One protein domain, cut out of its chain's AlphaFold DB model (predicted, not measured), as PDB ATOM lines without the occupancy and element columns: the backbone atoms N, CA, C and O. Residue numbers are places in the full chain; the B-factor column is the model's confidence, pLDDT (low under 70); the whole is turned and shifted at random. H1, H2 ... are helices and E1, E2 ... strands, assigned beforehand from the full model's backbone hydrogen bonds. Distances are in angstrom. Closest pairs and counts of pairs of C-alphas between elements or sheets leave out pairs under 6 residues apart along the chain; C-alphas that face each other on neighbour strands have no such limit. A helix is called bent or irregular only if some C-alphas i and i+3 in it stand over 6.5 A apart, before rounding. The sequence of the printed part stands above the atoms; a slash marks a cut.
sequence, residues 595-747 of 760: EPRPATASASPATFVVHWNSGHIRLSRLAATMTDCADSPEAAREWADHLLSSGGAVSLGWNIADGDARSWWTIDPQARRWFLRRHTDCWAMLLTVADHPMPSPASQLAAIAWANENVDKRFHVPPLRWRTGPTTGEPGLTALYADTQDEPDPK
ATOM      1  N   GLU A 595     140.038 185.168 111.848       83.75
ATOM      2  CA  GLU A 595     141.004 185.425 110.790       83.75
ATOM      3  C   GLU A 595     140.792 184.419 109.643       83.75
ATOM      4  O   GLU A 595     140.685 183.207 109.895       83.75
ATOM      5  N   PRO A 596     140.774 184.869 108.378       89.12
ATOM      6  CA  PRO A 596     140.741 183.962 107.245       89.12
ATOM      7  C   PRO A 596     141.930 183.004 107.280       89.12
ATOM      8  O   PRO A 596     143.027 183.326 107.743       89.12
ATOM      9  N   ARG A 597     141.722 181.797 106.767       92.31
ATOM     10  CA  ARG A 597     142.788 180.827 106.560       92.31
ATOM     11  C   ARG A 597     143.815 181.417 105.576       92.31
ATOM     12  O   ARG A 597     143.417 181.873 104.505       92.31
ATOM     13  N   PRO A 598     145.123 181.386 105.890       92.19
ATOM     14  CA  PRO A 598     146.134 182.055 105.067       92.19
ATOM     15  C   PRO A 598     146.499 181.295 103.782       92.19
ATOM     16  O   PRO A 598     147.003 181.909 102.845       92.19
ATOM     17  N   ALA A 599     146.269 179.978 103.729       94.06
ATOM     18  CA  ALA A 599     146.642 179.115 102.606       94.06
ATOM     19  C   ALA A 599     145.656 177.949 102.429       94.06
ATOM     20  O   ALA A 599     145.048 177.482 103.391       94.06
ATOM     21  N   THR A 600     145.520 177.445 101.205       93.81
ATOM     22  CA  THR A 600     144.714 176.266 100.864       93.81
ATOM     23  C   THR A 600     145.288 175.016 101.528       93.81
ATOM     24  O   THR A 600     144.543 174.232 102.112       93.81
ATOM     25  N   ALA A 601     146.610 174.838 101.488       92.25
ATOM     26  CA  ALA A 601     147.285 173.728 102.157       92.25
ATOM     27  C   ALA A 601     147.279 173.907 103.689       92.25
ATOM     28  O   ALA A 601     147.398 175.022 104.194       92.25
ATOM     29  N   SER A 602     147.155 172.804 104.428       90.00
ATOM     30  CA  SER A 602     147.287 172.749 105.892       90.00
ATOM     31  C   SER A 602     148.094 171.514 106.273       90.00
ATOM     32  O   SER A 602     148.152 170.550 105.513       90.00
ATOM     33  N   ALA A 603     148.729 171.554 107.444       88.56
ATOM     34  CA  ALA A 603     149.422 170.401 108.020       88.56
ATOM     35  C   ALA A 603     148.452 169.372 108.636       88.56
ATOM     36  O   ALA A 603     148.893 168.363 109.180       88.56
ATOM     37  N   SER A 604     147.147 169.646 108.587       88.06
ATOM     38  CA  SER A 604     146.110 168.776 109.140       88.06
ATOM     39  C   SER A 604     145.990 167.472 108.340       88.06
ATOM     40  O   SER A 604     146.113 167.515 107.114       88.06
ATOM     41  N   PRO A 605     145.703 166.326 108.989       87.88
ATOM     42  CA  PRO A 605     145.546 165.038 108.304       87.88
ATOM     43  C   PRO A 605     144.497 165.044 107.190       87.88
ATOM     44  O   PRO A 605     144.699 164.423 106.148       87.88
ATOM     45  N   ALA A 606     143.396 165.776 107.378       92.25
ATOM     46  CA  ALA A 606     142.453 166.061 106.306       92.25
ATOM     47  C   ALA A 606     141.836 167.457 106.430       92.25
ATOM     48  O   ALA A 606     141.630 167.986 107.527       92.25
ATOM     49  N   THR A 607     141.479 168.012 105.271       96.19
ATOM     50  CA  THR A 607     140.765 169.284 105.136       96.19
ATOM     51  C   THR A 607     139.511 169.075 104.290       96.19
ATOM     52  O   THR A 607     139.591 168.574 103.163       96.19
ATOM     53  N   PHE A 608     138.359 169.504 104.797       96.69
ATOM     54  CA  PHE A 608     137.142 169.681 104.011       96.69
ATOM     55  C   PHE A 608     137.079 171.097 103.444       96.69
ATOM     56  O   PHE A 608     137.482 172.059 104.098       96.69
ATOM     57  N   VAL A 609     136.561 171.218 102.226       96.44
ATOM     58  CA  VAL A 609     136.402 172.481 101.509       96.44
ATOM     59  C   VAL A 609     134.982 172.572 100.972       96.44
ATOM     60  O   VAL A 609     134.522 171.658 100.285       96.44
ATOM     61  N   VAL A 610     134.298 173.674 101.263       95.12
ATOM     62  CA  VAL A 610     132.981 173.980 100.699       95.12
ATOM     63  C   VAL A 610     133.136 175.133  99.733       95.12
ATOM     64  O   VAL A 610     133.543 176.217 100.138       95.12
ATOM     65  N   HIS A 611     132.781 174.913  98.474       93.00
ATOM     66  CA  HIS A 611     132.659 175.971  97.478       93.00
ATOM     67  C   HIS A 611     131.186 176.229  97.203       93.00
ATOM     68  O   HIS A 611     130.447 175.285  96.919       93.00
ATOM     69  N   TRP A 612     130.756 177.486  97.245       90.69
ATOM     70  CA  TRP A 612     129.383 177.830  96.879       90.69
ATOM     71  C   TRP A 612     129.272 179.187  96.195       90.69
ATOM     72  O   TRP A 612     130.085 180.089  96.412       90.69
ATOM     73  N   ASN A 613     128.226 179.311  95.383       86.25
ATOM     74  CA  ASN A 613     127.753 180.556  94.793       86.25
ATOM     75  C   ASN A 613     126.214 180.535  94.684       86.25
ATOM     76  O   ASN A 613     125.543 179.699  95.288       86.25
ATOM     77  N   SER A 614     125.627 181.452  93.913       79.31
ATOM     78  CA  SER A 614     124.170 181.546  93.748       79.31
ATOM     79  C   SER A 614     123.518 180.366  93.009       79.31
ATOM     80  O   SER A 614     122.294 180.275  93.013       79.31
ATOM     81  N   GLY A 615     124.295 179.511  92.337       78.94
ATOM     82  CA  GLY A 615     123.790 178.389  91.537       78.94
ATOM     83  C   GLY A 615     124.156 177.005  92.075       78.94
ATOM     84  O   GLY A 615     123.431 176.045  91.817       78.94
ATOM     85  N   HIS A 616     125.250 176.873  92.829       83.50
ATOM     86  CA  HIS A 616     125.722 175.576  93.314       83.50
ATOM     87  C   HIS A 616     126.358 175.656  94.701       83.50
ATOM     88  O   HIS A 616     126.928 176.679  95.079       83.50
ATOM     89  N   ILE A 617     126.303 174.537  95.424       88.94
ATOM     90  CA  ILE A 617     127.109 174.276  96.613       88.94
ATOM     91  C   ILE A 617     127.771 172.905  96.504       88.94
ATOM     92  O   ILE A 617     127.146 171.922  96.108       88.94
ATOM     93  N   ARG A 618     129.051 172.837  96.865       91.56
ATOM     94  CA  ARG A 618     129.858 171.626  96.762       91.56
ATOM     95  C   ARG A 618     130.730 171.451  97.989       91.56
ATOM     96  O   ARG A 618     131.498 172.343  98.323       91.56
ATOM     97  N   LEU A 619     130.659 170.273  98.600       94.50
ATOM     98  CA  LEU A 619     131.534 169.831  99.680       94.50
ATOM     99  C   LEU A 619     132.549 168.857  99.093       94.50
ATOM    100  O   LEU A 619     132.178 167.870  98.455       94.50
ATOM    101  N   SER A 620     133.827 169.115  99.328       95.31
ATOM    102  CA  SER A 620     134.930 168.275  98.871       95.31
ATOM    103  C   SER A 620     135.943 168.029  99.984       95.31
ATOM    104  O   SER A 620     136.066 168.822 100.910       95.31
ATOM    105  N   ARG A 621     136.709 166.947  99.872       95.19
ATOM    106  CA  ARG A 621     137.930 166.717 100.647       95.19
ATOM    107  C   ARG A 621     139.128 167.184  99.823       95.19
ATOM    108  O   ARG A 621     139.242 166.828  98.649       95.19
ATOM    109  N   LEU A 622     140.017 167.969 100.422       95.81
ATOM    110  CA  LEU A 622     141.278 168.361  99.800       95.81
ATOM    111  C   LEU A 622     142.192 167.139  99.714       95.81
ATOM    112  O   LEU A 622     142.540 166.548 100.733       95.81
ATOM    113  N   ALA A 623     142.542 166.741  98.494       92.88
ATOM    114  CA  ALA A 623     143.374 165.569  98.248       92.88
ATOM    115  C   ALA A 623     144.848 165.943  98.080       92.88
ATOM    116  O   ALA A 623     145.718 165.260  98.611       92.88
ATOM    117  N   ALA A 624     145.127 167.022  97.347       93.62
ATOM    118  CA  ALA A 624     146.478 167.537  97.168       93.62
ATOM    119  C   ALA A 624     146.466 168.998  96.708       93.62
ATOM    120  O   ALA A 624     145.464 169.503  96.195       93.62
ATOM    121  N   THR A 625     147.616 169.654  96.838       94.38
ATOM    122  CA  THR A 625     147.857 171.017  96.353       94.38
ATOM    123  C   THR A 625     149.158 171.084  95.567       94.38
ATOM    124  O   THR A 625     150.129 170.428  95.936       94.38
ATOM    125  N   MET A 626     149.202 171.926  94.537       92.88
ATOM    126  CA  MET A 626     150.400 172.210  93.750       92.88
ATOM    127  C   MET A 626     150.687 173.715  93.763       92.88
ATOM    128  O   MET A 626     149.909 174.510  93.233       92.88
ATOM    129  N   THR A 627     151.805 174.101  94.381       86.88
ATOM    130  CA  THR A 627     152.232 175.501  94.564       86.88
ATOM    131  C   THR A 627     153.106 176.027  93.425       86.88
ATOM    132  O   THR A 627     153.104 177.225  93.159       86.88
ATOM    133  N   ASP A 628     153.821 175.145  92.723       76.75
ATOM    134  CA  ASP A 628     154.966 175.535  91.884       76.75
ATOM    135  C   ASP A 628     154.595 175.901  90.432       76.75
ATOM    136  O   ASP A 628     155.420 176.425  89.686       76.75
ATOM    137  N   CYS A 629     153.348 175.666  90.013       63.25
ATOM    138  CA  CYS A 629     152.893 175.868  88.631       63.25
ATOM    139  C   CYS A 629     151.854 176.989  88.537       63.25
ATOM    140  O   CYS A 629     150.703 176.754  88.165       63.25
ATOM    141  N   ALA A 630     152.253 178.211  88.900       58.12
ATOM    142  CA  ALA A 630     151.326 179.319  89.116       58.12
ATOM    143  C   ALA A 630     150.379 179.624  87.931       58.12
ATOM    144  O   ALA A 630     149.255 180.056  88.198       58.12
ATOM    145  N   ASP A 631     150.759 179.325  86.675       62.81
ATOM    146  CA  ASP A 631     150.065 179.881  85.499       62.81
ATOM    147  C   ASP A 631     149.713 178.914  84.343       62.81
ATOM    148  O   ASP A 631     149.077 179.364  83.394       62.81
ATOM    149  N   SER A 632     150.059 177.613  84.370       84.75
ATOM    150  CA  SER A 632     149.691 176.687  83.267       84.75
ATOM    151  C   SER A 632     148.590 175.687  83.661       84.75
ATOM    152  O   SER A 632     148.862 174.725  84.387       84.75
ATOM    153  N   PRO A 633     147.351 175.872  83.156       88.62
ATOM    154  CA  PRO A 633     146.272 174.881  83.164       88.62
ATOM    155  C   PRO A 633     146.671 173.468  82.728       88.62
ATOM    156  O   PRO A 633     146.177 172.478  83.264       88.62
ATOM    157  N   GLU A 634     147.540 173.361  81.726       88.62
ATOM    158  CA  GLU A 634     148.000 172.095  81.157       88.62
ATOM    159  C   GLU A 634     148.859 171.337  82.163       88.62
ATOM    160  O   GLU A 634     148.546 170.193  82.483       88.62
ATOM    161  N   ALA A 635     149.862 172.007  82.740       90.44
ATOM    162  CA  ALA A 635     150.724 171.415  83.759       90.44
ATOM    163  C   ALA A 635     149.927 170.959  84.995       90.44
ATOM    164  O   ALA A 635     150.205 169.906  85.565       90.44
ATOM    165  N   ALA A 636     148.899 171.719  85.390       91.00
ATOM    166  CA  ALA A 636     148.027 171.341  86.498       91.00
ATOM    167  C   ALA A 636     147.186 170.091  86.201       91.00
ATOM    168  O   ALA A 636     147.016 169.250  87.084       91.00
ATOM    169  N   ARG A 637     146.684 169.942  84.969       91.50
ATOM    170  CA  ARG A 637     145.954 168.734  84.553       91.50
ATOM    171  C   ARG A 637     146.870 167.519  84.479       91.50
ATOM    172  O   ARG A 637     146.515 166.485  85.030       91.50
ATOM    173  N   GLU A 638     148.063 167.662  83.903       91.25
ATOM    174  CA  GLU A 638     149.064 166.587  83.867       91.25
ATOM    175  C   GLU A 638     149.456 166.127  85.279       91.25
ATOM    176  O   GLU A 638     149.522 164.928  85.557       91.25
ATOM    177  N   TRP A 639     149.650 167.073  86.203       92.75
ATOM    178  CA  TRP A 639     149.887 166.774  87.615       92.75
ATOM    179  C   TRP A 639     148.717 166.015  88.255       92.75
ATOM    180  O   TRP A 639     148.933 165.012  88.941       92.75
ATOM    181  N   ALA A 640     147.481 166.459  88.020       92.31
ATOM    182  CA  ALA A 640     146.292 165.816  88.570       92.31
ATOM    183  C   ALA A 640     146.082 164.403  87.997       92.31
ATOM    184  O   ALA A 640     145.742 163.485  88.746       92.31
ATOM    185  N   ASP A 641     146.349 164.198  86.706       90.19
ATOM    186  CA  ASP A 641     146.297 162.886  86.054       90.19
ATOM    187  C   ASP A 641     147.347 161.930  86.622       90.19
ATOM    188  O   ASP A 641     147.044 160.765  86.902       90.19
ATOM    189  N   HIS A 642     148.568 162.420  86.860       90.06
ATOM    190  CA  HIS A 642     149.612 161.643  87.522       90.06
ATOM    191  C   HIS A 642     149.207 161.267  88.955       90.06
ATOM    192  O   HIS A 642     149.381 160.117  89.363       90.06
ATOM    193  N   LEU A 643     148.627 162.206  89.710       88.75
ATOM    194  CA  LEU A 643     148.158 161.958  91.073       88.75
ATOM    195  C   LEU A 643     147.070 160.875  91.102       88.75
ATOM    196  O   LEU A 643     147.196 159.909  91.856       88.75
ATOM    197  N   LEU A 644     146.048 160.989  90.248       84.25
ATOM    198  CA  LEU A 644     144.993 159.980  90.121       84.25
ATOM    199  C   LEU A 644     145.581 158.611  89.765       84.25
ATOM    200  O   LEU A 644     145.299 157.632  90.457       84.25
ATOM    201  N   SER A 645     146.464 158.569  88.763       83.75
ATOM    202  CA  SER A 645     147.116 157.338  88.297       83.75
ATOM    203  C   SER A 645     147.919 156.661  89.406       83.75
ATOM    204  O   SER A 645     147.825 155.447  89.591       83.75
ATOM    205  N   SER A 646     148.662 157.440  90.198       81.62
ATOM    206  CA  SER A 646     149.433 156.928  91.336       81.62
ATOM    207  C   SER A 646     148.554 156.348  92.451       81.62
ATOM    208  O   SER A 646     148.969 155.419  93.141       81.62
ATOM    209  N   GLY A 647     147.317 156.839  92.584       75.94
ATOM    210  CA  GLY A 647     146.300 156.329  93.504       75.94
ATOM    211  C   GLY A 647     145.437 155.194  92.938       75.94
ATOM    212  O   GLY A 647     144.448 154.821  93.569       75.94
ATOM    213  N   GLY A 648     145.758 154.665  91.750       72.81
ATOM    214  CA  GLY A 648     144.981 153.613  91.085       72.81
ATOM    215  C   GLY A 648     143.664 154.088  90.457       72.81
ATOM    216  O   GLY A 648     142.816 153.265  90.116       72.81
ATOM    217  N   ALA A 649     143.479 155.400  90.305       72.19
ATOM    218  CA  ALA A 649     142.373 156.015  89.579       72.19
ATOM    219  C   ALA A 649     142.838 156.465  88.184       72.19
ATOM    220  O   ALA A 649     144.008 156.751  87.970       72.19
ATOM    221  N   VAL A 650     141.928 156.557  87.217       73.31
ATOM    222  CA  VAL A 650     142.230 157.099  85.881       73.31
ATOM    223  C   VAL A 650     141.223 158.201  85.592       73.31
ATOM    224  O   VAL A 650     140.024 157.979  85.755       73.31
ATOM    225  N   SER A 651     141.687 159.390  85.199       69.56
ATOM    226  CA  SER A 651     140.783 160.449  84.746       69.56
ATOM    227  C   SER A 651     140.074 160.007  83.467       69.56
ATOM    228  O   SER A 651     140.704 159.523  82.529       69.56
ATOM    229  N   LEU A 652     138.759 160.211  83.411       66.56
ATOM    230  CA  LEU A 652     137.937 159.953  82.225       66.56
ATOM    231  C   LEU A 652     137.833 161.202  81.326       66.56
ATOM    232  O   LEU A 652     136.899 161.338  80.543       66.56
ATOM    233  N   GLY A 653     138.796 162.121  81.456       78.88
ATOM    234  CA  GLY A 653     138.834 163.413  80.778       78.88
ATOM    235  C   GLY A 653     138.410 164.566  81.687       78.88
ATOM    236  O   GLY A 653     137.542 164.422  82.554       78.88
ATOM    237  N   TRP A 654     139.045 165.723  81.492       85.62
ATOM    238  CA  TRP A 654     138.781 166.949  82.245       85.62
ATOM    239  C   TRP A 654     137.786 167.845  81.511       85.62
ATOM    240  O   TRP A 654     138.041 168.275  80.387       85.62
ATOM    241  N   ASN A 655     136.688 168.181  82.182       86.62
ATOM    242  CA  ASN A 655     135.652 169.084  81.690       86.62
ATOM    243  C   ASN A 655     135.705 170.408  82.446       86.62
ATOM    244  O   ASN A 655     135.978 170.410  83.642       86.62
ATOM    245  N   ILE A 656     135.409 171.528  81.782       86.62
ATOM    246  CA  ILE A 656     135.307 172.832  82.456       86.62
ATOM    247  C   ILE A 656     134.181 172.772  83.498       86.62
ATOM    248  O   ILE A 656     133.075 172.306  83.217       86.62
ATOM    249  N   ALA A 657     134.476 173.224  84.712       83.44
ATOM    250  CA  ALA A 657     133.542 173.290  85.826       83.44
ATOM    251  C   ALA A 657     133.038 174.723  86.008       83.44
ATOM    252  O   ALA A 657     133.825 175.664  86.044       83.44
ATOM    253  N   ASP A 658     131.720 174.870  86.164       77.69
ATOM    254  CA  ASP A 658     131.064 176.122  86.572       77.69
ATOM    255  C   ASP A 658     131.341 177.323  85.640       77.69
ATOM    256  O   ASP A 658     131.158 178.473  86.016       77.69
ATOM    257  N   GLY A 659     131.762 177.057  84.396       75.94
ATOM    258  CA  GLY A 659     132.100 178.088  83.411       75.94
ATOM    259  C   GLY A 659     133.446 178.790  83.640       75.94
ATOM    260  O   GLY A 659     133.796 179.657  82.842       75.94
ATOM    261  N   ASP A 660     134.222 178.416  84.666       80.88
ATOM    262  CA  ASP A 660     135.554 178.981  84.925       80.88
ATOM    263  C   ASP A 660     136.630 178.154  84.209       80.88
ATOM    264  O   ASP A 660     136.842 176.977  84.498       80.88
ATOM    265  N   ALA A 661     137.373 178.795  83.305       84.06
ATOM    266  CA  ALA A 661     138.494 178.188  82.590       84.06
ATOM    267  C   ALA A 661     139.656 177.752  83.505       84.06
ATOM    268  O   ALA A 661     140.612 177.158  83.020       84.06
ATOM    269  N   ARG A 662     139.604 178.058  84.805       87.62
ATOM    270  CA  ARG A 662     140.577 177.653  85.831       87.62
ATOM    271  C   ARG A 662     139.993 176.635  86.819       87.62
ATOM    272  O   ARG A 662     140.507 176.461  87.925       87.62
ATOM    273  N   SER A 663     138.894 175.999  86.438       90.25
ATOM    274  CA  SER A 663     138.179 175.001  87.219       90.25
ATOM    275  C   SER A 663     137.797 173.861  86.284       90.25
ATOM    276  O   SER A 663     137.128 174.068  85.271       90.25
ATOM    277  N   TRP A 664     138.201 172.642  86.620       92.81
ATOM    278  CA  TRP A 664     137.812 171.448  85.882       92.81
ATOM    279  C   TRP A 664     137.282 170.377  86.807       92.81
ATOM    280  O   TRP A 664     137.584 170.355  87.999       92.81
ATOM    281  N   TRP A 665     136.523 169.456  86.232       92.31
ATOM    282  CA  TRP A 665     136.098 168.246  86.901       92.31
ATOM    283  C   TRP A 665     136.316 167.020  86.029       92.31
ATOM    284  O   TRP A 665     136.288 167.086  84.800       92.31
ATOM    285  N   THR A 666     136.513 165.890  86.687       87.81
ATOM    286  CA  THR A 666     136.567 164.571  86.065       87.81
ATOM    287  C   THR A 666     135.869 163.556  86.967       87.81
ATOM    288  O   THR A 666     135.523 163.856  88.113       87.81
ATOM    289  N   ILE A 667     135.616 162.364  86.444       75.19
ATOM    290  CA  ILE A 667     135.118 161.221  87.205       75.19
ATOM    291  C   ILE A 667     136.149 160.103  87.067       75.19
ATOM    292  O   ILE A 667     136.756 159.952  86.009       75.19
ATOM    293  N   ASP A 668     136.361 159.345  88.139       70.06
ATOM    294  CA  ASP A 668     137.194 158.146  88.109       70.06
ATOM    295  C   ASP A 668     136.362 156.859  87.907       70.06
ATOM    296  O   ASP A 668     135.129 156.895  87.960       70.06
ATOM    297  N   PRO A 669     136.989 155.687  87.681       62.47
ATOM    298  CA  PRO A 669     136.264 154.445  87.398       62.47
ATOM    299  C   PRO A 669     135.359 153.953  88.536       62.47
ATOM    300  O   PRO A 669     134.514 153.091  88.310       62.47
ATOM    301  N   GLN A 670     135.526 154.484  89.750       58.59
ATOM    302  CA  GLN A 670     134.672 154.195  90.904       58.59
ATOM    303  C   GLN A 670     133.504 155.181  91.011       58.59
ATOM    304  O   GLN A 670     132.844 155.235  92.045       58.59
ATOM    305  N   ALA A 671     133.259 155.967  89.959       64.06
ATOM    306  CA  ALA A 671     132.281 157.040  89.952       64.06
ATOM    307  C   ALA A 671     132.533 158.060  91.074       64.06
ATOM    308  O   ALA A 671     131.595 158.592  91.660       64.06
ATOM    309  N   ARG A 672     133.794 158.357  91.403       75.56
ATOM    310  CA  ARG A 672     134.106 159.489  92.280       75.56
ATOM    311  C   ARG A 672     134.387 160.711  91.431       75.56
ATOM    312  O   ARG A 672     135.139 160.639  90.461       75.56
ATOM    313  N   ARG A 673     133.781 161.838  91.796       85.31
ATOM    314  CA  ARG A 673     133.976 163.103  91.091       85.31
ATOM    315  C   ARG A 673     135.128 163.871  91.717       85.31
ATOM    316  O   ARG A 673     135.168 164.079  92.927       85.31
ATOM    317  N   TRP A 674     136.051 164.288  90.869       92.38
ATOM    318  CA  TRP A 674     137.242 165.036  91.231       92.38
ATOM    319  C   TRP A 674     137.184 166.416  90.597       92.38
ATOM    320  O   TRP A 674     136.689 166.562  89.482       92.38
ATOM    321  N   PHE A 675     137.704 167.417  91.295       94.25
ATOM    322  CA  PHE A 675     137.840 168.777  90.800       94.25
ATOM    323  C   PHE A 675     139.287 169.231  90.890       94.25
ATOM    324  O   PHE A 675     139.941 169.040  91.911       94.25
ATOM    325  N   LEU A 676     139.746 169.891  89.835       94.75
ATOM    326  CA  LEU A 676     141.003 170.615  89.799       94.75
ATOM    327  C   LEU A 676     140.677 172.102  89.705       94.75
ATOM    328  O   LEU A 676     140.082 172.540  88.721       94.75
ATOM    329  N   ARG A 677     141.030 172.881  90.728       93.31
ATOM    330  CA  ARG A 677     140.659 174.300  90.822       93.31
ATOM    331  C   ARG A 677     141.854 175.184  91.134       93.31
ATOM    332  O   ARG A 677     142.653 174.851  92.006       93.31
ATOM    333  N   ARG A 678     141.961 176.338  90.469       93.25
ATOM    334  CA  ARG A 678     142.958 177.361  90.814       93.25
ATOM    335  C   ARG A 678     142.451 178.179  91.983       93.25
ATOM    336  O   ARG A 678     141.559 178.988  91.795       93.25
ATOM    337  N   HIS A 679     143.024 178.013  93.164       93.38
ATOM    338  CA  HIS A 679     142.860 178.978  94.247       93.38
ATOM    339  C   HIS A 679     143.864 180.129  94.091       93.38
ATOM    340  O   HIS A 679     144.792 180.039  93.282       93.38
ATOM    341  N   THR A 680     143.695 181.215  94.850       91.44
ATOM    342  CA  THR A 680     144.580 182.393  94.796       91.44
ATOM    343  C   THR A 680     146.045 182.065  95.084       91.44
ATOM    344  O   THR A 680     146.928 182.770  94.606       91.44
ATOM    345  N   ASP A 681     146.318 180.994  95.826       92.25
ATOM    346  CA  ASP A 681     147.652 180.587  96.259       92.25
ATOM    347  C   ASP A 681     148.176 179.327  95.546       92.25
ATOM    348  O   ASP A 681     149.354 179.277  95.204       92.25
ATOM    349  N   CYS A 682     147.330 178.346  95.217       93.75
ATOM    350  CA  CYS A 682     147.760 177.104  94.553       93.75
ATOM    351  C   CYS A 682     146.734 176.526  93.563       93.75
ATOM    352  O   CYS A 682     145.611 177.012  93.446       93.75
ATOM    353  N   TRP A 683     147.094 175.434  92.886       94.62
ATOM    354  CA  TRP A 683     146.125 174.503  92.299       94.62
ATOM    355  C   TRP A 683     145.709 173.461  93.338       94.62
ATOM    356  O   TRP A 683     146.567 172.849  93.970       94.62
ATOM    357  N   ALA A 684     144.407 173.260  93.519       94.94
ATOM    358  CA  ALA A 684     143.834 172.327  94.481       94.94
ATOM    359  C   ALA A 684     143.153 171.161  93.759       94.94
ATOM    360  O   ALA A 684     142.294 171.374  92.900       94.94
ATOM    361  N   MET A 685     143.520 169.939  94.143       95.56
ATOM    362  CA  MET A 685     142.837 168.715  93.740       95.56
ATOM    363  C   MET A 685     141.872 168.296  94.848       95.56
ATOM    364  O   MET A 685     142.265 168.122  96.005       95.56
ATOM    365  N   LEU A 686     140.602 168.156  94.494       95.44
ATOM    366  CA  LEU A 686     139.478 168.057  95.418       95.44
ATOM    367  C   LEU A 686     138.638 166.828  95.074       95.44
ATOM    368  O   LEU A 686     138.206 166.668  93.935       95.44
ATOM    369  N   LEU A 687     138.364 165.980  96.058       93.81
ATOM    370  CA  LEU A 687     137.453 164.847  95.921       93.81
ATOM    371  C   LEU A 687     136.061 165.259  96.397       93.81
ATOM    372  O   LEU A 687     135.888 165.582  97.570       93.81
ATOM    373  N   THR A 688     135.066 165.249  95.514       92.75
ATOM    374  CA  THR A 688     133.695 165.627  95.876       92.75
ATOM    375  C   THR A 688     133.088 164.619  96.844       92.75
ATOM    376  O   THR A 688     133.037 163.423  96.564       92.75
ATOM    377  N   VAL A 689     132.587 165.132  97.963       89.00
ATOM    378  CA  VAL A 689     131.816 164.391  98.967       89.00
ATOM    379  C   VAL A 689     130.320 164.551  98.695       89.00
ATOM    380  O   VAL A 689     129.579 163.574  98.730       89.00
ATOM    381  N   ALA A 690     129.883 165.778  98.398       84.25
ATOM    382  CA  ALA A 690     128.503 166.105  98.053       84.25
ATOM    383  C   ALA A 690     128.457 167.308  97.096       84.25
ATOM    384  O   ALA A 690     129.336 168.172  97.125       84.25
ATOM    385  N   ASP A 691     127.431 167.372  96.249       84.56
ATOM    386  CA  ASP A 691     127.207 168.456  95.285       84.56
ATOM    387  C   ASP A 691     125.699 168.672  95.131       84.56
ATOM    388  O   ASP A 691     124.957 167.703  94.950       84.56
ATOM    389  N   HIS A 692     125.234 169.914  95.244       77.56
ATOM    390  CA  HIS A 692     123.812 170.236  95.185       77.56
ATOM    391  C   HIS A 692     123.575 171.556  94.427       77.56
ATOM    392  O   HIS A 692     124.216 172.568  94.728       77.56
ATOM    393  N   PRO A 693     122.632 171.603  93.465       77.50
ATOM    394  CA  PRO A 693     122.194 172.868  92.879       77.50
ATOM    395  C   PRO A 693     121.445 173.686  93.940       77.50
ATOM    396  O   PRO A 693     120.469 173.207  94.515       77.50
ATOM    397  N   MET A 694     121.898 174.898  94.253       66.44
ATOM    398  CA  MET A 694     121.280 175.691  95.325       66.44
ATOM    399  C   MET A 694     120.036 176.432  94.819       66.44
ATOM    400  O   MET A 694     120.125 177.138  93.812       66.44
ATOM    401  N   PRO A 695     118.887 176.359  95.517       55.06
ATOM    402  CA  PRO A 695     117.844 177.359  95.349       55.06
ATOM    403  C   PRO A 695     118.359 178.702  95.896       55.06
ATOM    404  O   PRO A 695     118.812 178.800  97.034       55.06
ATOM    405  N   SER A 696     118.343 179.732  95.053       56.66
ATOM    406  CA  SER A 696     118.811 181.082  95.390       56.66
ATOM    407  C   SER A 696     117.936 181.755  96.470       56.66
ATOM    408  O   SER A 696     116.713 181.583  96.416       56.66
ATOM    409  N   PRO A 697     118.506 182.581  97.381       51.62
ATOM    410  CA  PRO A 697     119.933 182.896  97.543       51.62
ATOM    411  C   PRO A 697     120.647 182.007  98.581       51.62
ATOM    412  O   PRO A 697     120.189 181.850  99.712       51.62
ATOM    413  N   ALA A 698     121.819 181.476  98.212       66.88
ATOM    414  CA  ALA A 698     122.703 180.733  99.109       66.88
ATOM    415  C   ALA A 698     123.435 181.684 100.077       66.88
ATOM    416  O   ALA A 698     124.126 182.604  99.638       66.88
ATOM    417  N   SER A 699     123.303 181.461 101.387       85.12
ATOM    418  CA  SER A 699     124.046 182.176 102.435       85.12
ATOM    419  C   SER A 699     125.209 181.329 102.970       85.12
ATOM    420  O   SER A 699     125.194 180.106 102.840       85.12
ATOM    421  N   GLN A 700     126.207 181.965 103.599       88.88
ATOM    422  CA  GLN A 700     127.308 181.258 104.272       88.88
ATOM    423  C   GLN A 700     126.778 180.293 105.344       88.88
ATOM    424  O   GLN A 700     127.174 179.131 105.375       88.88
ATOM    425  N   LEU A 701     125.799 180.736 106.138       86.62
ATOM    426  CA  LEU A 701     125.084 179.892 107.089       86.62
ATOM    427  C   LEU A 701     124.478 178.642 106.436       86.62
ATOM    428  O   LEU A 701     124.688 177.535 106.925       86.62
ATOM    429  N   ALA A 702     123.742 178.805 105.330       85.88
ATOM    430  CA  ALA A 702     123.152 177.673 104.619       85.88
ATOM    431  C   ALA A 702     124.237 176.717 104.103       85.88
ATOM    432  O   ALA A 702     124.050 175.502 104.130       85.88
ATOM    433  N   ALA A 703     125.382 177.262 103.685       89.50
ATOM    434  CA  ALA A 703     126.502 176.462 103.228       89.50
ATOM    435  C   ALA A 703     127.157 175.650 104.351       89.50
ATOM    436  O   ALA A 703     127.425 174.465 104.162       89.50
ATOM    437  N   ILE A 704     127.358 176.255 105.525       90.94
ATOM    438  CA  ILE A 704     127.894 175.582 106.715       90.94
ATOM    439  C   ILE A 704     126.928 174.503 107.210       90.94
ATOM    440  O   ILE A 704     127.363 173.382 107.466       90.94
ATOM    441  N   ALA A 705     125.632 174.812 107.311       87.50
ATOM    442  CA  ALA A 705     124.614 173.858 107.757       87.50
ATOM    443  C   ALA A 705     124.565 172.631 106.840       87.50
ATOM    444  O   ALA A 705     124.698 171.495 107.297       87.50
ATOM    445  N   TRP A 706     124.483 172.866 105.527       89.31
ATOM    446  CA  TRP A 706     124.506 171.801 104.530       89.31
ATOM    447  C   TRP A 706     125.808 170.989 104.581       89.31
ATOM    448  O   TRP A 706     125.781 169.764 104.457       89.31
ATOM    449  N   ALA A 707     126.955 171.641 104.777       90.81
ATOM    450  CA  ALA A 707     128.240 170.957 104.852       90.81
ATOM    451  C   ALA A 707     128.351 170.065 106.094       90.81
ATOM    452  O   ALA A 707     128.717 168.899 105.950       90.81
ATOM    453  N   ASN A 708     127.983 170.574 107.274       89.75
ATOM    454  CA  ASN A 708     127.968 169.805 108.521       89.75
ATOM    455  C   ASN A 708     127.070 168.577 108.397       89.75
ATOM    456  O   ASN A 708     127.528 167.464 108.628       89.75
ATOM    457  N   GLU A 709     125.841 168.746 107.904       86.06
ATOM    458  CA  GLU A 709     124.916 167.631 107.690       86.06
ATOM    459  C   GLU A 709     125.519 166.553 106.771       86.06
ATOM    460  O   GLU A 709     125.393 165.351 107.018       86.06
ATOM    461  N   ASN A 710     126.191 166.963 105.691       85.81
ATOM    462  CA  ASN A 710     126.787 166.025 104.745       85.81
ATOM    463  C   ASN A 710     128.045 165.334 105.285       85.81
ATOM    464  O   ASN A 710     128.289 164.183 104.905       85.81
ATOM    465  N   VAL A 711     128.817 166.002 106.143       87.81
ATOM    466  CA  VAL A 711     129.955 165.405 106.847       87.81
ATOM    467  C   VAL A 711     129.457 164.419 107.899       87.81
ATOM    468  O   VAL A 711     129.845 163.253 107.844       87.81
ATOM    469  N   ASP A 712     128.534 164.827 108.769       85.00
ATOM    470  CA  ASP A 712     127.998 164.000 109.856       85.00
ATOM    471  C   ASP A 712     127.322 162.733 109.333       85.00
ATOM    472  O   ASP A 712     127.415 161.667 109.941       85.00
ATOM    473  N   LYS A 713     126.665 162.799 108.173       80.56
ATOM    474  CA  LYS A 713     126.073 161.618 107.526       80.56
ATOM    475  C   LYS A 713     127.105 160.601 107.038       80.56
ATOM    476  O   LYS A 713     126.747 159.441 106.848       80.56
ATOM    477  N   ARG A 714     128.352 161.016 106.792       82.44
ATOM    478  CA  ARG A 714     129.349 160.218 106.056       82.44
ATOM    479  C   ARG A 714     130.598 159.878 106.854       82.44
ATOM    480  O   ARG A 714     131.215 158.863 106.552       82.44
ATOM    481  N   PHE A 715     130.954 160.667 107.862       86.38
ATOM    482  CA  PHE A 715     132.190 160.499 108.622       86.38
ATOM    483  C   PHE A 715     131.941 160.557 110.129       86.38
ATOM    484  O   PHE A 715     131.128 161.345 110.607       86.38
ATOM    485  N   HIS A 716     132.656 159.727 110.883       83.25
ATOM    486  CA  HIS A 716     132.828 159.863 112.324       83.25
ATOM    487  C   HIS A 716     133.899 160.927 112.590       83.25
ATOM    488  O   HIS A 716     135.069 160.605 112.785       83.25
ATOM    489  N   VAL A 717     133.511 162.201 112.544       85.75
ATOM    490  CA  VAL A 717     134.394 163.324 112.887       85.75
ATOM    491  C   VAL A 717     133.750 164.208 113.954       85.75
ATOM    492  O   VAL A 717     132.525 164.336 113.961       85.75
ATOM    493  N   PRO A 718     134.547 164.829 114.841       83.12
ATOM    494  CA  PRO A 718     134.053 165.860 115.744       83.12
ATOM    495  C   PRO A 718     133.452 167.052 114.979       83.12
ATOM    496  O   PRO A 718     133.786 167.254 113.803       83.12
ATOM    497  N   PRO A 719     132.640 167.893 115.646       81.25
ATOM    498  CA  PRO A 719     132.099 169.111 115.054       81.25
ATOM    499  C   PRO A 719     133.182 169.965 114.388       81.25
ATOM    500  O   PRO A 719     134.192 170.331 114.993       81.25
ATOM    501  N   LEU A 720     132.959 170.289 113.116       87.62
ATOM    502  CA  LEU A 720     133.923 171.022 112.307       87.62
ATOM    503  C   LEU A 720     133.872 172.528 112.585       87.62
ATOM    504  O   LEU A 720     132.796 173.130 112.642       87.62
ATOM    505  N   ARG A 721     135.053 173.155 112.673       89.94
ATOM    506  CA  ARG A 721     135.208 174.617 112.675       89.94
ATOM    507  C   ARG A 721     135.540 175.095 111.268       89.94
ATOM    508  O   ARG A 721     136.613 174.793 110.745       89.94
ATOM    509  N   TRP A 722     134.634 175.870 110.684       93.50
ATOM    510  CA  TRP A 722     134.806 176.443 109.352       93.50
ATOM    511  C   TRP A 722     135.536 177.790 109.407       93.50
ATOM    512  O   TRP A 722     135.402 178.546 110.367       93.50
ATOM    513  N   ARG A 723     136.337 178.084 108.380       93.94
ATOM    514  CA  ARG A 723     137.011 179.375 108.167       93.94
ATOM    515  C   ARG A 723     136.940 179.758 106.698       93.94
ATOM    516  O   ARG A 723     137.084 178.894 105.833       93.94
ATOM    517  N   THR A 724     136.777 181.043 106.403       94.06
ATOM    518  CA  THR A 724     136.971 181.551 105.038       94.06
ATOM    519  C   THR A 724     138.435 181.382 104.630       94.06
ATOM    520  O   THR A 724     139.322 181.348 105.482       94.06
ATOM    521  N   GLY A 725     138.719 181.233 103.339       93.75
ATOM    522  CA  GLY A 725     140.094 181.062 102.867       93.75
ATOM    523  C   GLY A 725     140.262 181.332 101.374       93.75
ATOM    524  O   GLY A 725     139.351 181.868 100.739       93.75
ATOM    525  N   PRO A 726     141.418 180.956 100.799       94.25
ATOM    526  CA  PRO A 726     141.696 181.115  99.375       94.25
ATOM    527  C   PRO A 726     140.598 180.509  98.491       94.25
ATOM    528  O   PRO A 726     140.052 179.450  98.791       94.25
ATOM    529  N   THR A 727     140.278 181.168  97.382       91.06
ATOM    530  CA  THR A 727     139.251 180.738  96.410       91.06
ATOM    531  C   THR A 727     139.720 181.064  94.989       91.06
ATOM    532  O   THR A 727     140.834 181.549  94.811       91.06
ATOM    533  N   THR A 728     138.914 180.818  93.955       81.12
ATOM    534  CA  THR A 728     139.284 181.051  92.543       81.12
ATOM    535  C   THR A 728     139.351 182.530  92.138       81.12
ATOM    536  O   THR A 728     139.749 182.869  91.018       81.12
ATOM    537  N   GLY A 729     138.970 183.436  93.044       71.56
ATOM    538  CA  GLY A 729     138.831 184.869  92.779       71.56
ATOM    539  C   GLY A 729     137.655 185.209  91.854       71.56
ATOM    540  O   GLY A 729     137.509 186.365  91.465       71.56
ATOM    541  N   GLU A 730     136.835 184.221  91.482       78.69
ATOM    542  CA  GLU A 730     135.606 184.426  90.720       78.69
ATOM    543  C   GLU A 730     134.606 185.263  91.543       78.69
ATOM    544  O   GLU A 730     134.367 184.954  92.717       78.69
ATOM    545  N   PRO A 731     133.996 186.312  90.960       76.12
ATOM    546  CA  PRO A 731     132.984 187.099  91.652       76.12
ATOM    547  C   PRO A 731     131.818 186.225  92.133       76.12
ATOM    548  O   PRO A 731     131.115 185.613  91.338       76.12
ATOM    549  N   GLY A 732     131.591 186.197  93.449       78.25
ATOM    550  CA  GLY A 732     130.475 185.471  94.062       78.25
ATOM    551  C   GLY A 732     130.756 184.013  94.439       78.25
ATOM    552  O   GLY A 732     129.887 183.402  95.060       78.25
ATOM    553  N   LEU A 733     131.941 183.463  94.136       83.75
ATOM    554  CA  LEU A 733     132.354 182.146  94.631       83.75
ATOM    555  C   LEU A 733     133.122 182.278  95.949       83.75
ATOM    556  O   LEU A 733     134.221 182.835  95.997       83.75
ATOM    557  N   THR A 734     132.579 181.697  97.015       89.69
ATOM    558  CA  THR A 734     133.229 181.668  98.336       89.69
ATOM    559  C   THR A 734     133.718 180.258  98.658       89.69
ATOM    560  O   THR A 734     133.135 179.274  98.196       89.69
ATOM    561  N   ALA A 735     134.808 180.166  99.426       93.50
ATOM    562  CA  ALA A 735     135.359 178.910  99.920       93.50
ATOM    563  C   ALA A 735     135.442 178.912 101.456       93.50
ATOM    564  O   ALA A 735     135.999 179.844 102.044       93.50
ATOM    565  N   LEU A 736     134.929 177.854 102.086       95.81
ATOM    566  CA  LEU A 736     135.129 177.558 103.509       95.81
ATOM    567  C   LEU A 736     135.998 176.327 103.664       95.81
ATOM    568  O   LEU A 736     135.887 175.383 102.887       95.81
ATOM    569  N   TYR A 737     136.802 176.326 104.714       96.69
ATOM    570  CA  TYR A 737     137.722 175.257 105.051       96.69
ATOM    571  C   TYR A 737     137.469 174.779 106.469       96.69
ATOM    572  O   TYR A 737     137.334 175.604 107.370       96.69
ATOM    573  N   ALA A 738     137.478 173.467 106.667       95.75
ATOM    574  CA  ALA A 738     137.483 172.850 107.983       95.75
ATOM    575  C   ALA A 738     138.591 171.801 108.051       95.75
ATOM    576  O   ALA A 738     138.632 170.870 107.247       95.75
ATOM    577  N   ASP A 739     139.496 171.976 109.008       94.62
ATOM    578  CA  ASP A 739     140.575 171.035 109.284       94.62
ATOM    579  C   ASP A 739     140.140 170.021 110.341       94.62
ATOM    580  O   ASP A 739     139.405 170.347 111.274       94.62
ATOM    581  N   THR A 740     140.612 168.790 110.191       91.62
ATOM    582  CA  THR A 740     140.363 167.688 111.130       91.62
ATOM    583  C   THR A 740     141.635 167.360 111.901       91.62
ATOM    584  O   THR A 740     142.734 167.557 111.385       91.62
ATOM    585  N   GLN A 741     141.499 166.889 113.142       87.38
ATOM    586  CA  GLN A 741     142.652 166.464 113.948       87.38
ATOM    587  C   GLN A 741     143.166 165.077 113.549       87.38
ATOM    588  O   GLN A 741     144.365 164.837 113.646       87.38
ATOM    589  N   ASP A 742     142.274 164.221 113.049       87.19
ATOM    590  CA  ASP A 742     142.540 162.845 112.638       87.19
ATOM    591  C   ASP A 742     141.997 162.591 111.227       87.19
ATOM    592  O   ASP A 742     141.174 163.355 110.715       87.19
ATOM    593  N   GLU A 743     142.443 161.510 110.584       87.00
ATOM    594  CA  GLU A 743     141.880 161.119 109.293       87.00
ATOM    595  C   GLU A 743     140.398 160.713 109.461       87.00
ATOM    596  O   GLU A 743     140.096 159.884 110.321       87.00
ATOM    597  N   PRO A 744     139.459 161.277 108.671       85.88
ATOM    598  CA  PRO A 744     138.033 161.008 108.826       85.88
ATOM    599  C   PRO A 744     137.710 159.528 108.616       85.88
ATOM    600  O   PRO A 744     137.891 159.010 107.511       85.88
ATOM    601  N   ASP A 745     137.170 158.874 109.643       84.00
ATOM    602  CA  ASP A 745     136.703 157.493 109.542       84.00
ATOM    603  C   ASP A 745     135.304 157.467 108.898       84.00
ATOM    604  O   ASP A 745     134.371 158.081 109.430       84.00
ATOM    605  N   PRO A 746     135.114 156.842 107.725       78.75
ATOM    606  CA  PRO A 746     133.803 156.779 107.091       78.75
ATOM    607  C   PRO A 746     132.819 155.949 107.929       78.75
ATOM    608  O   PRO A 746     133.124 154.837 108.354       78.75
ATOM    609  N   LYS A 747     131.594 156.455 108.123       78.75
ATOM    610  CA  LYS A 747     130.537 155.696 108.812       78.75
ATOM    611  C   LYS A 747     130.183 154.434 108.007       78.75
ATOM    612  O   LYS A 747     130.128 154.512 106.777       78.75
TER     613      LYS A 747
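AT A GLANCE: This is residues 595 to 747 of the 760 residues of an uncharacterized protein of Amycolatopsis acidiphila (UniProt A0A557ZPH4). One strongly twisted sheet of eight strands folds round into two halves, E3, E4 and E5 in one and E1, E8 and E7 in the other, joined through the two long, bent strands E6 and E2. The two helices lie at opposite ends of the domain, H1 over the half with E5 and H2 over the half with E1, with the sheet between them. The printed part has 153 residues, with two named helices and eight named strands in the order E1, E2, H1, E3, E4, E5, E6, H2, E7, E8. Across the antiparallel sheet the order is E3, E4, E5, E6, E2, E1, E8, E7, with E3 and E4 meeting only at a point; the class is mixed, helices and strands. The whole is compact and rounded, with a radius of gyration of the C-alphas of 14.6 A and spans of 35 by 34 by 29 A.

IN THESE COORDINATES: The longest strands are E2, residues 616 to 626, 24.9 A, and E6, residues 683 to 693, 24.0 A. E2 bends by 82 degrees at residue 623 and E6 by 85 degrees at residue 689. E1, residues 606 to 612, begins at C-alpha 606 at (142.453, 166.061, 106.306) and is 20.0 A long. E8, residues 734 to 740, is 20.2 A long and ends at C-alpha 740 at (140.363, 167.688, 111.130). E5 is residues 673 to 678, 16.9 A, and E4 is residues 660 to 667, 17.9 A, with a bend of 60 degrees at residue 663. The edge strands are E3, residues 655 to 657, and E7, residues 722 to 724. H1, residues 633 to 646, is 20.0 A long and begins at C-alpha 633 at (146.272, 174.881, 83.164). H2, residues 700 to 712, is 18.2 A long.

HOW THE PARTS SIT: E6 and E2 are antiparallel at 162 degrees, with N 621 and O 687 at 2.8 A. E2 and E1 form a hairpin, antiparallel at 139 degrees, with N 609 and O 620 at 2.8 A. E1 and E8 are antiparallel at 161 degrees, with N 610 and O 736 at 2.8 A. E7 and E8 form a hairpin at 140 degrees, with N 737 and O 723 at 2.8 A. E5 and E2 lie on opposite sides of E6, and E4, E5 and E6 make a meander, each strand the antiparallel neighbour of the one before. E5 and E6 are a hairpin with N 675 and O 686 at 2.8 A, and E4 and E5 a hairpin with N 664 and O 676 at 2.8 A. E3 and E4 meet only at a point, where the C-alphas of Ile 656 and Trp 664, which face each other, are 4.5 A apart. H1 is on the sheet at a height of 9.2 A, over E5 and E6, and runs slantwise to the strands, at 37 degrees to E5 on the local plane. Its closest C-alphas to E6 are those of Ala 640 and Met 685, 6.9 A apart. H2 is on the sheet at a height of 8.3 A, over E1 and, only just, with 3 of its C-alphas, over E2. It runs slantwise to the strands, at 41 degrees to E1 on the local plane. Its closest C-alphas to E2 are those of Ala 707 and Leu 619, 6.2 A apart. H2 and E8 are near each other, with 10 pairs of C-alphas within 10 A. H1 and H2 are apart. In both helices every O i to N i+4 pair is within hydrogen-bond range.

THE WHOLE: The two C-alphas farthest apart are those of Ser 646 and Pro 697, 39.8 A. The printed part, residues 595 to 747, has no cut and no long link. Residues 715 to 716 pair antiparallel with residues 745 to 746, outside the named strands. The mean pLDDT of the printed part is 85.5; residues 629 to 631, 651 to 652, 669 to 671 and 694 to 698 are under 70.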